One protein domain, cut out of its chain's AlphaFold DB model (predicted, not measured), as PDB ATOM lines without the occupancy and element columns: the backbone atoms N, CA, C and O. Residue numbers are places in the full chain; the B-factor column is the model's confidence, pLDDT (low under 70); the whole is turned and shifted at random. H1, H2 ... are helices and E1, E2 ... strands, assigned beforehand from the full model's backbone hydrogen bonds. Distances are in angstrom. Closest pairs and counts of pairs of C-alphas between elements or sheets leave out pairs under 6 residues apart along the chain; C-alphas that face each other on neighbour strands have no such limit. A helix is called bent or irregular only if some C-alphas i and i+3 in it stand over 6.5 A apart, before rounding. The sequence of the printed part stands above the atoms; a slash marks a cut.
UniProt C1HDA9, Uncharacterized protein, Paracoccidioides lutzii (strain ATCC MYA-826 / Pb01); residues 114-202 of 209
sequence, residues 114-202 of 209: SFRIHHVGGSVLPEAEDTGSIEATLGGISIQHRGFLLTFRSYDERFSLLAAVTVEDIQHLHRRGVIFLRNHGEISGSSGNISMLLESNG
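AT A GLANCE: This is residues 114 to 202 of the 209 residues of an uncharacterized protein of Paracoccidioides lutzii (strain ATCC MYA-826 / Pb01) (UniProt C1HDA9). One strongly twisted five-stranded sheet folds back on itself at the bent strand E2, so that the leaf E4 E3 partly faces the leaf E1 E5, with the short helix H1 packed beside the edge strands E4 and E5. A low-confidence tail after E5 leads to a second short helix, H2, which lies off the sheet near one end of H1. The printed part has 89 residues, with two named helices and five named strands in the order E1 E2 E3 E4 H1 E5 H2; the sheet runs E4 E3 E2 E1 E5, all antiparallel, and the class is mixed, helices and strands. The whole is compact, with a radius of gyration of the C-alphas of 13.5 A, and spans 38 by 34 by 27 A.

IN THESE COORDINATES: E1, residues 114 to 120, begins at C-alpha 114, (16.536, -28.440, 4.579), and is 19.5 A long. Residues 119 to 120 of E1 also pair, antiparallel, with residues 123 to 124. E2, residues 132 to 144, is 27.5 A long and bends by 85 degrees at residue 135. E3, residues 147 to 156, is 28.8 A long, and E4, residues 159 to 167, is 24.9 A. H1 is residues 170 to 176, E5 is residues 178 to 183, and H2 is residues 194 to 200, ending at C-alpha 200, (34.745, -36.878, 13.352).

HOW THE PARTS SIT: E1 E2 E3 E4 form a meander, each strand the antiparallel neighbour of the one before. Pairing on E2 is staggered: residues 132 to 137 pair with E1, with N 115 and O 136 at 2.7 A, and residues 137 to 144 pair with E3, with N 139 and O 151 at 2.7 A. E3 and E4 form a hairpin, with N 152 and O 163 at 2.8 A. E5 is antiparallel to E1 at 162 degrees, with N 116 and O 179 at 2.8 A. In this folded sheet, one sheet bent into two leaves, E4 E3 face E1 E5 with E2 as the hinge; the edge strands E4 and E5 are only just apart, at 8.3 A. H1 is on the sheet at a height of 5.9 A; its closest C-alphas to E4 are Leu 173 and Val 167, 6.9 A. H1 is irregular, with C-alphas 171 and 174 8.0 A apart; 0 of 3 O i to N i+4 pairs are within hydrogen-bond range, but 3 of 4 O i to N i+3 pairs are. In H2 every O i to N i+4 pair is within range. H2 is not on the sheet and is close to H1 but not clearly touching: the C-alphas of Gln 171 and Ser 195 are 6.7 A apart.

THE WHOLE: The C-alphas of Arg 158 and Gly 202, the two farthest apart, are 42.3 A apart. The printed part has no cut, and the link E1 to E2, 11 residues, is long. Mean pLDDT of the printed part is 72.9; residues 155 to 162 and 185 to 202 are under 70.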
ATOM      1  N   SER A 114      17.901 -27.941   4.650       85.65
ATOM      2  CA  SER A 114      16.536 -28.440   4.579       85.65
ATOM      3  C   SER A 114      16.386 -29.671   5.464       85.65
ATOM      4  O   SER A 114      17.233 -30.568   5.472       85.65
ATOM      5  N   PHE A 115      15.263 -29.732   6.161       88.80
ATOM      6  CA  PHE A 115      14.840 -30.812   7.033       88.80
ATOM      7  C   PHE A 115      13.469 -31.302   6.589       88.80
ATOM      8  O   PHE A 115      12.614 -30.505   6.209       88.80
ATOM      9  N   ARG A 116      13.232 -32.604   6.684       89.68
ATOM     10  CA  ARG A 116      11.892 -33.179   6.665       89.68
ATOM     11  C   ARG A 116      11.374 -33.238   8.093       89.68
ATOM     12  O   ARG A 116      12.057 -33.760   8.972       89.68
ATOM     13  N   ILE A 117      10.176 -32.715   8.304       89.20
ATOM     14  CA  ILE A 117       9.496 -32.721   9.594       89.20
ATOM     15  C   ILE A 117       8.230 -33.550   9.459       89.20
ATOM     16  O   ILE A 117       7.351 -33.211   8.667       89.20
ATOM     17  N   HIS A 118       8.153 -34.626  10.233       90.45
ATOM     18  CA  HIS A 118       6.978 -35.476  10.355       90.45
ATOM     19  C   HIS A 118       6.020 -34.892  11.390       90.45
ATOM     20  O   HIS A 118       6.429 -34.496  12.486       90.45
ATOM     21  N   HIS A 119       4.741 -34.804  11.042       86.44
ATOM     22  CA  HIS A 119       3.742 -34.169  11.889       86.44
ATOM     23  C   HIS A 119       2.361 -34.821  11.766       86.44
ATOM     24  O   HIS A 119       1.999 -35.385  10.732       86.44
ATOM     25  N   VAL A 120       1.567 -34.691  12.829       84.43
ATOM     26  CA  VAL A 120       0.126 -34.976  12.835       84.43
ATOM     27  C   VAL A 120      -0.579 -33.732  13.358       84.43
ATOM     28  O   VAL A 120      -0.351 -33.290  14.487       84.43
ATOM     29  N   GLY A 121      -1.409 -33.117  12.516       80.40
ATOM     30  CA  GLY A 121      -1.945 -31.787  12.806       80.40
ATOM     31  C   GLY A 121      -0.811 -30.774  13.012       80.40
ATOM     32  O   GLY A 121       0.062 -30.649  12.156       80.40
ATOM     33  N   GLY A 122      -0.822 -30.071  14.149       78.02
ATOM     34  CA  GLY A 122       0.217 -29.106  14.536       78.02
ATOM     35  C   GLY A 122       1.366 -29.679  15.378       78.02
ATOM     36  O   GLY A 122       2.212 -28.913  15.831       78.02
ATOM     37  N   SER A 123       1.393 -30.991  15.626       83.56
ATOM     38  CA  SER A 123       2.379 -31.633  16.503       83.56
ATOM     39  C   SER A 123       3.448 -32.360  15.698       83.56
ATOM     40  O   SER A 123       3.118 -33.122  14.792       83.56
ATOM     41  N   VAL A 124       4.720 -32.184  16.067       84.94
ATOM     42  CA  VAL A 124       5.842 -32.929  15.475       84.94
ATOM     43  C   VAL A 124       5.980 -34.287  16.162       84.94
ATOM     44  O   VAL A 124       6.044 -34.355  17.392       84.94
ATOM     45  N   LEU A 125       6.024 -35.362  15.375       86.69
ATOM     46  CA  LEU A 125       6.066 -36.747  15.852       86.69
ATOM     47  C   LEU A 125       7.062 -37.575  15.032       86.69
ATOM     48  O   LEU A 125       7.329 -37.219  13.888       86.69
ATOM     49  N   PRO A 126       7.606 -38.680  15.580       88.92
ATOM     50  CA  PRO A 126       8.399 -39.631  14.802       88.92
ATOM     51  C   PRO A 126       7.657 -40.109  13.551       88.92
ATOM     52  O   PRO A 126       6.431 -40.153  13.546       88.92
ATOM     53  N   GLU A 127       8.406 -40.509  12.526       89.79
ATOM     54  CA  GLU A 127       7.844 -41.081  11.300       89.79
ATOM     55  C   GLU A 127       6.970 -42.310  11.603       89.79
ATOM     56  O   GLU A 127       7.414 -43.269  12.239       89.79
ATOM     57  N   ALA A 128       5.723 -42.259  11.136       90.17
ATOM     58  CA  ALA A 128       4.728 -43.324  11.214       90.17
ATOM     59  C   ALA A 128       3.798 -43.267   9.987       90.17
ATOM     60  O   ALA A 128       3.754 -42.254   9.284       90.17
ATOM     61  N   GLU A 129       3.050 -44.343   9.724       88.96
ATOM     62  CA  GLU A 129       2.181 -44.469   8.536       88.96
ATOM     63  C   GLU A 129       1.113 -43.365   8.427       88.96
ATOM     64  O   GLU A 129       0.697 -43.014   7.325       88.96
ATOM     65  N   ASP A 130       0.685 -42.796   9.553       89.43
ATOM     66  CA  ASP A 130      -0.327 -41.741   9.657       89.43
ATOM     67  C   ASP A 130       0.261 -40.318   9.718       89.43
ATOM     68  O   ASP A 130      -0.486 -39.338   9.803       89.43
ATOM     69  N   THR A 131       1.590 -40.176   9.658       88.79
ATOM     70  CA  THR A 131       2.254 -38.867   9.721       88.79
ATOM     71  C   THR A 131       2.335 -38.205   8.349       88.79
ATOM     72  O   THR A 131       2.793 -38.793   7.368       88.79
ATOM     73  N   GLY A 132       1.934 -36.934   8.282       87.56
ATOM     74  CA  GLY A 132       2.280 -36.058   7.168       87.56
ATOM     75  C   GLY A 132       3.742 -35.628   7.267       87.56
ATOM     76  O   GLY A 132       4.346 -35.698   8.339       87.56
ATOM     77  N   SER A 133       4.324 -35.157   6.163       89.08
ATOM     78  CA  SER A 133       5.661 -34.566   6.196       89.08
ATOM     79  C   SER A 133       5.722 -33.266   5.415       89.08
ATOM     80  O   SER A 133       5.075 -33.121   4.377       89.08
ATOM     81  N   ILE A 134       6.531 -32.339   5.915       88.18
ATOM     82  CA  ILE A 134       6.843 -31.073   5.254       88.18
ATOM     83  C   ILE A 134       8.350 -30.891   5.177       88.18
ATOM     84  O   ILE A 134       9.089 -31.377   6.036       88.18
ATOM     85  N   GLU A 135       8.810 -30.168   4.160       88.67
ATOM     86  CA  GLU A 135      10.176 -29.656   4.148       88.67
ATOM     87  C   GLU A 135      10.217 -28.298   4.859       88.67
ATOM     88  O   GLU A 135       9.369 -27.435   4.629       88.67
ATOM     89  N   ALA A 136      11.196 -28.108   5.734       87.55
ATOM     90  CA  ALA A 136      11.404 -26.883   6.490       87.55
ATOM     91  C   ALA A 136      12.898 -26.586   6.624       87.55
ATOM     92  O   ALA A 136      13.729 -27.489   6.562       87.55
ATOM     93  N   THR A 137      13.255 -25.331   6.858       85.65
ATOM     94  CA  THR A 137      14.614 -24.945   7.240       85.65
ATOM     95  C   THR A 137      14.684 -24.678   8.734       85.65
ATOM     96  O   THR A 137      13.681 -24.338   9.369       85.65
ATOM     97  N   LEU A 138      15.877 -24.805   9.313       85.59
ATOM     98  CA  LEU A 138      16.124 -24.266  10.646       85.59
ATOM     99  C   LEU A 138      15.899 -22.743  10.600       85.59
ATOM    100  O   LEU A 138      16.392 -22.054   9.714       85.59
ATOM    101  N   GLY A 139      15.074 -22.231  11.506       79.75
ATOM    102  CA  GLY A 139      14.751 -20.810  11.642       79.75
ATOM    103  C   GLY A 139      15.401 -20.163  12.865       79.75
ATOM    104  O   GLY A 139      15.600 -18.948  12.883       79.75
ATOM    105  N   GLY A 140      15.741 -20.952  13.884       82.90
ATOM    106  CA  GLY A 140      16.437 -20.460  15.065       82.90
ATOM    107  C   GLY A 140      16.701 -21.537  16.106       82.90
ATOM    108  O   GLY A 140      16.071 -22.597  16.109       82.90
ATOM    109  N   ILE A 141      17.634 -21.225  17.000       86.07
ATOM    110  CA  ILE A 141      18.050 -22.068  18.118       86.07
ATOM    111  C   ILE A 141      17.888 -21.252  19.396       86.07
ATOM    112  O   ILE A 141      18.293 -20.091  19.457       86.07
ATOM    113  N   SER A 142      17.297 -21.847  20.424       84.53
ATOM    114  CA  SER A 142      17.276 -21.276  21.770       84.53
ATOM    115  C   SER A 142      17.779 -22.299  22.771       84.53
ATOM    116  O   SER A 142      17.375 -23.460  22.734       84.53
ATOM    117  N   ILE A 143      18.648 -21.861  23.673       84.23
ATOM    118  CA  ILE A 143      19.123 -22.679  24.786       84.23
ATOM    119  C   ILE A 143      18.014 -22.738  25.844       84.23
ATOM    120  O   ILE A 143      17.433 -21.714  26.210       84.23
ATOM    121  N   GLN A 144      17.696 -23.938  26.315       83.18
ATOM    122  CA  GLN A 144      16.730 -24.212  27.376       83.18
ATOM    123  C   GLN A 144      17.374 -25.101  28.440       83.18
ATOM    124  O   GLN A 144      18.297 -25.850  28.156       83.18
ATOM    125  N   HIS A 145      16.804 -25.130  29.647       81.54
ATOM    126  CA  HIS A 145      17.292 -25.984  30.742       81.54
ATOM    127  C   HIS A 145      17.379 -27.488  30.412       81.54
ATOM    128  O   HIS A 145      18.002 -28.229  31.161       81.54
ATOM    129  N   ARG A 146      16.710 -27.952  29.346       80.11
ATOM    130  CA  ARG A 146      16.714 -29.354  28.895       80.11
ATOM    131  C   ARG A 146      17.509 -29.581  27.601       80.11
ATOM    132  O   ARG A 146      17.458 -30.677  27.065       80.11
ATOM    133  N   GLY A 147      18.193 -28.572  27.065       84.46
ATOM    134  CA  GLY A 147      18.918 -28.660  25.793       84.46
ATOM    135  C   GLY A 147      18.519 -27.564  24.807       84.46
ATOM    136  O   GLY A 147      18.244 -26.431  25.192       84.46
ATOM    137  N   PHE A 148      18.466 -27.889  23.517       86.23
ATOM    138  CA  PHE A 148      18.228 -26.921  22.446       86.23
ATOM    139  C   PHE A 148      16.784 -26.974  21.952       86.23
ATOM    140  O   PHE A 148      16.292 -28.015  21.517       86.23
ATOM    141  N   LEU A 149      16.100 -25.833  21.947       87.66
ATOM    142  CA  LEU A 149      14.871 -25.652  21.183       87.66
ATOM    143  C   LEU A 149      15.233 -25.247  19.756       87.66
ATOM    144  O   LEU A 149      15.701 -24.130  19.523       87.66
ATOM    145  N   LEU A 150      14.979 -26.141  18.805       87.64
ATOM    146  CA  LEU A 150      15.121 -25.871  17.382       87.64
ATOM    147  C   LEU A 150      13.764 -25.459  16.819       87.64
ATOM    148  O   LEU A 150      12.784 -26.204  16.895       87.64
ATOM    149  N   THR A 151      13.704 -24.258  16.258       86.94
ATOM    150  CA  THR A 151      12.517 -23.768  15.557       86.94
ATOM    151  C   THR A 151      12.738 -23.924  14.070       86.94
ATOM    152  O   THR A 151      13.740 -23.445  13.547       86.94
ATOM    153  N   PHE A 152      11.793 -24.544  13.386       86.34
ATOM    154  CA  PHE A 152      11.819 -24.776  11.955       86.34
ATOM    155  C   PHE A 152      10.720 -23.985  11.260       86.34
ATOM    156  O   PHE A 152       9.619 -23.804  11.790       86.34
ATOM    157  N   ARG A 153      11.033 -23.517  10.056       81.33
ATOM    158  CA  ARG A 153      10.135 -22.744   9.203       81.33
ATOM    159  C   ARG A 153       9.948 -23.477   7.892       81.33
ATOM    160  O   ARG A 153      10.918 -23.728   7.182       81.33
ATOM    161  N   SER A 154       8.707 -23.807   7.574       80.87
ATOM    162  CA  SER A 154       8.328 -24.223   6.231       80.87
ATOM    163  C   SER A 154       7.640 -23.057   5.535       80.87
ATOM    164  O   SER A 154       6.758 -22.422   6.119       80.87
ATOM    165  N   TYR A 155       8.069 -22.772   4.308       65.80
ATOM    166  CA  TYR A 155       7.371 -21.867   3.408       65.80
ATOM    167  C   TYR A 155       6.624 -22.721   2.387       65.80
ATOM    168  O   TYR A 155       7.221 -23.209   1.430       65.80
ATOM    169  N   ASP A 156       5.325 -22.903   2.600       56.19
ATOM    170  CA  ASP A 156       4.400 -23.146   1.497       56.19
ATOM    171  C   ASP A 156       3.858 -21.771   1.084       56.19
ATOM    172  O   ASP A 156       3.600 -20.930   1.950       56.19
ATOM    173  N   GLU A 157       3.678 -21.522  -0.215       51.40
ATOM    174  CA  GLU A 157       3.198 -20.251  -0.791       51.40
ATOM    175  C   GLU A 157       1.932 -19.706  -0.099       51.40
ATOM    176  O   GLU A 157       1.616 -18.521  -0.202       51.40
ATOM    177  N   ARG A 158       1.196 -20.570   0.614       48.67
ATOM    178  CA  ARG A 158      -0.062 -20.257   1.300       48.67
ATOM    179  C   ARG A 158       0.036 -20.206   2.826       48.67
ATOM    180  O   ARG A 158      -0.827 -19.584   3.441       48.67
ATOM    181  N   PHE A 159       1.030 -20.848   3.445       49.82
ATOM    182  CA  PHE A 159       1.123 -20.979   4.904       49.82
ATOM    183  C   PHE A 159       2.576 -21.049   5.384       49.82
ATOM    184  O   PHE A 159       3.344 -21.916   4.972       49.82
ATOM    185  N   SER A 160       2.933 -20.189   6.342       59.81
ATOM    186  CA  SER A 160       4.138 -20.378   7.151       59.81
ATOM    187  C   SER A 160       3.827 -21.374   8.267       59.81
ATOM    188  O   SER A 160       3.144 -21.014   9.233       59.81
ATOM    189  N   LEU A 161       4.312 -22.612   8.162       66.14
ATOM    190  CA  LEU A 161       4.237 -23.535   9.291       66.14
ATOM    191  C   LEU A 161       5.469 -23.350  10.176       66.14
ATOM    192  O   LEU A 161       6.606 -23.532   9.736       66.14
ATOM    193  N   LEU A 162       5.223 -22.965  11.428       69.29
ATOM    194  CA  LEU A 162       6.226 -22.933  12.482       69.29
ATOM    195  C   LEU A 162       6.128 -24.237  13.266       69.29
ATOM    196  O   LEU A 162       5.148 -24.468  13.973       69.29
ATOM    197  N   ALA A 163       7.149 -25.074  13.137       76.05
ATOM    198  CA  ALA A 163       7.318 -26.257  13.967       76.05
ATOM    199  C   ALA A 163       8.445 -25.989  14.964       76.05
ATOM    200  O   ALA A 163       9.502 -25.490  14.587       76.05
ATOM    201  N   ALA A 164       8.241 -26.315  16.234       76.90
ATOM    202  CA  ALA A 164       9.269 -26.179  17.258       76.90
ATOM    203  C   ALA A 164       9.517 -27.539  17.905       76.90
ATOM    204  O   ALA A 164       8.574 -28.234  18.285       76.90
ATOM    205  N   VAL A 165      10.786 -27.923  18.009       79.50
ATOM    206  CA  VAL A 165      11.205 -29.224  18.532       79.50
ATOM    207  C   VAL A 165      12.312 -29.004  19.549       79.50
ATOM    208  O   VAL A 165      13.381 -28.495  19.218       79.50
ATOM    209  N   THR A 166      12.066 -29.397  20.798       80.57
ATOM    210  CA  THR A 166      13.113 -29.443  21.823       80.57
ATOM    211  C   THR A 166      13.904 -30.736  21.679       80.57
ATOM    212  O   THR A 166      13.329 -31.829  21.690       80.57
ATOM    213  N   VAL A 167      15.223 -30.612  21.577       79.41
ATOM    214  CA  VAL A 167      16.158 -31.732  21.547       79.41
ATOM    215  C   VAL A 167      17.219 -31.585  22.624       79.41
ATOM    216  O   VAL A 167      17.850 -30.545  22.772       79.41
ATOM    217  N   GLU A 168      17.422 -32.665  23.367       78.02
ATOM    218  CA  GLU A 168      18.524 -32.782  24.328       78.02
ATOM    219  C   GLU A 168      19.808 -33.235  23.609       78.02
ATOM    220  O   GLU A 168      20.911 -32.888  24.012       78.02
ATOM    221  N   ASP A 169      19.648 -33.964  22.496       75.28
ATOM    222  CA  ASP A 169      20.727 -34.474  21.652       75.28
ATOM    223  C   ASP A 169      20.368 -34.329  20.166       75.28
ATOM    224  O   ASP A 169      19.353 -34.854  19.688       75.28
ATOM    225  N   ILE A 170      21.228 -33.637  19.418       72.89
ATOM    226  CA  ILE A 170      21.059 -33.421  17.982       72.89
ATOM    227  C   ILE A 170      21.207 -34.714  17.160       72.89
ATOM    228  O   ILE A 170      20.603 -34.836  16.092       72.89
ATOM    229  N   GLN A 171      21.924 -35.724  17.667       73.72
ATOM    230  CA  GLN A 171      22.075 -37.034  17.012       73.72
ATOM    231  C   GLN A 171      20.749 -37.802  16.915       73.72
ATOM    232  O   GLN A 171      20.608 -38.758  16.144       73.72
ATOM    233  N   HIS A 172      19.747 -37.395  17.693       80.17
ATOM    234  CA  HIS A 172      18.468 -38.085  17.808       80.17
ATOM    235  C   HIS A 172      17.278 -37.253  17.322       80.17
ATOM    236  O   HIS A 172      16.137 -37.573  17.655       80.17
ATOM    237  N   LEU A 173      17.516 -36.252  16.463       83.98
ATOM    238  CA  LEU A 173      16.457 -35.474  15.804       83.98
ATOM    239  C   LEU A 173      15.392 -36.360  15.131       83.98
ATOM    240  O   LEU A 173      14.198 -36.097  15.262       83.98
ATOM    241  N   HIS A 174      15.806 -37.462  14.499       84.49
ATOM    242  CA  HIS A 174      14.890 -38.398  13.834       84.49
ATOM    243  C   HIS A 174      13.885 -39.032  14.810       84.49
ATOM    244  O   HIS A 174      12.719 -39.213  14.469       84.49
ATOM    245  N   ARG A 175      14.288 -39.282  16.067       86.38
ATOM    246  CA  ARG A 175      13.390 -39.781  17.129       86.38
ATOM    247  C   ARG A 175      12.363 -38.742  17.572       86.38
ATOM    248  O   ARG A 175      11.486 -39.050  18.370       86.38
ATOM    249  N   ARG A 176      12.495 -37.505  17.100       85.54
ATOM    250  CA  ARG A 176      11.565 -36.399  17.319       85.54
ATOM    251  C   ARG A 176      10.863 -35.981  16.029       85.54
ATOM    252  O   ARG A 176      10.271 -34.915  16.017       85.54
ATOM    253  N   GLY A 177      10.935 -36.785  14.964       87.70
ATOM    254  CA  GLY A 177      10.274 -36.486  13.693       87.70
ATOM    255  C   GLY A 177      11.035 -35.547  12.768       87.70
ATOM    256  O   GLY A 177      10.471 -35.110  11.771       87.70
ATOM    257  N   VAL A 178      12.292 -35.212  13.072       89.66
ATOM    258  CA  VAL A 178      13.092 -34.274  12.275       89.66
ATOM    259  C   VAL A 178      14.240 -35.010  11.598       89.66
ATOM    260  O   VAL A 178      15.114 -35.568  12.256       89.66
ATOM    261  N   ILE A 179      14.271 -34.982  10.270       89.34
ATOM    262  CA  ILE A 179      15.302 -35.636   9.461       89.34
ATOM    263  C   ILE A 179      16.009 -34.567   8.638       89.34
ATOM    264  O   ILE A 179      15.384 -33.869   7.848       89.34
ATOM    265  N   PHE A 180      17.320 -34.435   8.795       87.53
ATOM    266  CA  PHE A 180      18.111 -33.559   7.936       87.53
ATOM    267  C   PHE A 180      18.220 -34.141   6.528       87.53
ATOM    268  O   PHE A 180      18.512 -35.326   6.367       87.53
ATOM    269  N   LEU A 181      17.998 -33.304   5.517       87.01
ATOM    270  CA  LEU A 181      18.030 -33.715   4.116       87.01
ATOM    271  C   LEU A 181      19.318 -33.274   3.424       87.01
ATOM    272  O   LEU A 181      19.955 -34.076   2.747       87.01
ATOM    273  N   ARG A 182      19.672 -31.989   3.540       85.09
ATOM    274  CA  ARG A 182      20.796 -31.381   2.807       85.09
ATOM    275  C   ARG A 182      21.222 -30.054   3.423       85.09
ATOM    276  O   ARG A 182      20.371 -29.335   3.938       85.09
ATOM    277  N   ASN A 183      22.508 -29.722   3.307       80.98
ATOM    278  CA  ASN A 183      23.077 -28.453   3.760       80.98
ATOM    279  C   ASN A 183      22.852 -27.336   2.717       80.98
ATOM    280  O   ASN A 183      22.957 -27.586   1.514       80.98
ATOM    281  N   HIS A 184      22.567 -26.113   3.166       71.62
ATOM    282  CA  HIS A 184      22.564 -24.909   2.331       71.62
ATOM    283  C   HIS A 184      23.926 -24.215   2.457       71.62
ATOM    284  O   HIS A 184      24.208 -23.584   3.468       71.62
ATOM    285  N   GLY A 185      24.775 -24.321   1.431       58.56
ATOM    286  CA  GLY A 185      26.071 -23.622   1.378       58.56
ATOM    287  C   GLY A 185      27.280 -24.511   1.084       58.56
ATOM    288  O   GLY A 185      28.331 -24.002   0.698       58.56
ATOM    289  N   GLU A 186      27.145 -25.835   1.181       50.88
ATOM    290  CA  GLU A 186      28.144 -26.750   0.625       50.88
ATOM    291  C   GLU A 186      27.883 -26.916  -0.874       50.88
ATOM    292  O   GLU A 186      26.914 -27.551  -1.294       50.88
ATOM    293  N   ILE A 187      28.749 -26.304  -1.689       37.08
ATOM    294  CA  ILE A 187      28.857 -26.591  -3.122       37.08
ATOM    295  C   ILE A 187      28.908 -28.115  -3.255       37.08
ATOM    296  O   ILE A 187      29.781 -28.752  -2.669       37.08
ATOM    297  N   SER A 188      27.920 -28.672  -3.955       31.57
ATOM    298  CA  SER A 188      27.670 -30.095  -4.197       31.57
ATOM    299  C   SER A 188      28.893 -30.997  -3.977       31.57
ATOM    300  O   SER A 188      29.778 -31.063  -4.826       31.57
ATOM    301  N   GLY A 189      28.943 -31.707  -2.846       31.27
ATOM    302  CA  GLY A 189      30.047 -32.636  -2.573       31.27
ATOM    303  C   GLY A 189      30.000 -33.391  -1.245       31.27
ATOM    304  O   GLY A 189      30.615 -34.448  -1.143       31.27
ATOM    305  N   SER A 190      29.249 -32.924  -0.248       33.32
ATOM    306  CA  SER A 190      29.161 -33.590   1.055       33.32
ATOM    307  C   SER A 190      27.697 -33.868   1.411       33.32
ATOM    308  O   SER A 190      26.980 -33.077   2.016       33.32
ATOM    309  N   SER A 191      27.219 -35.049   1.018       31.01
ATOM    310  CA  SER A 191      26.120 -35.715   1.721       31.01
ATOM    311  C   SER A 191      26.704 -36.369   2.980       31.01
ATOM    312  O   SER A 191      26.788 -37.594   3.081       31.01
ATOM    313  N   GLY A 192      27.231 -35.556   3.896       34.05
ATOM    314  CA  GLY A 192      27.771 -36.030   5.161       34.05
ATOM    315  C   GLY A 192      26.628 -36.501   6.050       34.05
ATOM    316  O   GLY A 192      25.822 -35.700   6.514       34.05
ATOM    317  N   ASN A 193      26.541 -37.811   6.273       35.57
ATOM    318  CA  ASN A 193      25.666 -38.383   7.288       35.57
ATOM    319  C   ASN A 193      25.985 -37.686   8.626       35.57
ATOM    320  O   ASN A 193      27.147 -37.669   9.033       35.57
ATOM    321  N   ILE A 194      24.992 -37.080   9.289       43.15
ATOM    322  CA  ILE A 194      25.174 -36.284  10.524       43.15
ATOM    323  C   ILE A 194      26.000 -37.030  11.580       43.15
ATOM    324  O   ILE A 194      26.801 -36.425  12.292       43.15
ATOM    325  N   SER A 195      25.816 -38.349  11.653       38.08
ATOM    326  CA  SER A 195      26.579 -39.243  12.518       38.08
ATOM    327  C   SER A 195      28.084 -39.146  12.271       38.08
ATOM    328  O   SER A 195      28.831 -38.960  13.224       38.08
ATOM    329  N   MET A 196      28.537 -39.154  11.013       33.71
ATOM    330  CA  MET A 196      29.966 -39.071  10.689       33.71
ATOM    331  C   MET A 196      30.574 -37.708  11.033       33.71
ATOM    332  O   MET A 196      31.712 -37.654  11.493       33.71
ATOM    333  N   LEU A 197      29.837 -36.604  10.845       39.50
ATOM    334  CA  LEU A 197      30.339 -35.265  11.184       39.50
ATOM    335  C   LEU A 197      30.559 -35.120  12.696       39.50
ATOM    336  O   LEU A 197      31.605 -34.628  13.117       39.50
ATOM    337  N   LEU A 198      29.633 -35.620  13.516       40.75
ATOM    338  CA  LEU A 198      29.753 -35.573  14.977       40.75
ATOM    339  C   LEU A 198      30.763 -36.594  15.526       40.75
ATOM    340  O   LEU A 198      31.479 -36.288  16.478       40.75
ATOM    341  N   GLU A 199      30.876 -37.769  14.903       39.85
ATOM    342  CA  GLU A 199      31.924 -38.751  15.213       39.85
ATOM    343  C   GLU A 199      33.320 -38.204  14.880       39.85
ATOM    344  O   GLU A 199      34.241 -38.347  15.686       39.85
ATOM    345  N   SER A 200      33.475 -37.507  13.747       46.27
ATOM    346  CA  SER A 200      34.745 -36.878  13.352       46.27
ATOM    347  C   SER A 200      35.120 -35.675  14.226       46.27
ATOM    348  O   SER A 200      36.300 -35.458  14.503       46.27
ATOM    349  N   ASN A 201      34.125 -34.935  14.730       44.79
ATOM    350  CA  ASN A 201      34.337 -33.817  15.651       44.79
ATOM    351  C   ASN A 201      34.531 -34.247  17.112       44.79
ATOM    352  O   ASN A 201      34.785 -33.394  17.961       44.79
ATOM    353  N   GLY A 202      34.535 -35.556  17.388       37.12
ATOM    354  CA  GLY A 202      35.114 -36.111  18.605       37.12
ATOM    355  C   GLY A 202      34.425 -35.651  19.882       37.12
ATOM    356  O   GLY A 202      35.100 -35.267  20.834       37.12
TER     357      GLY A 202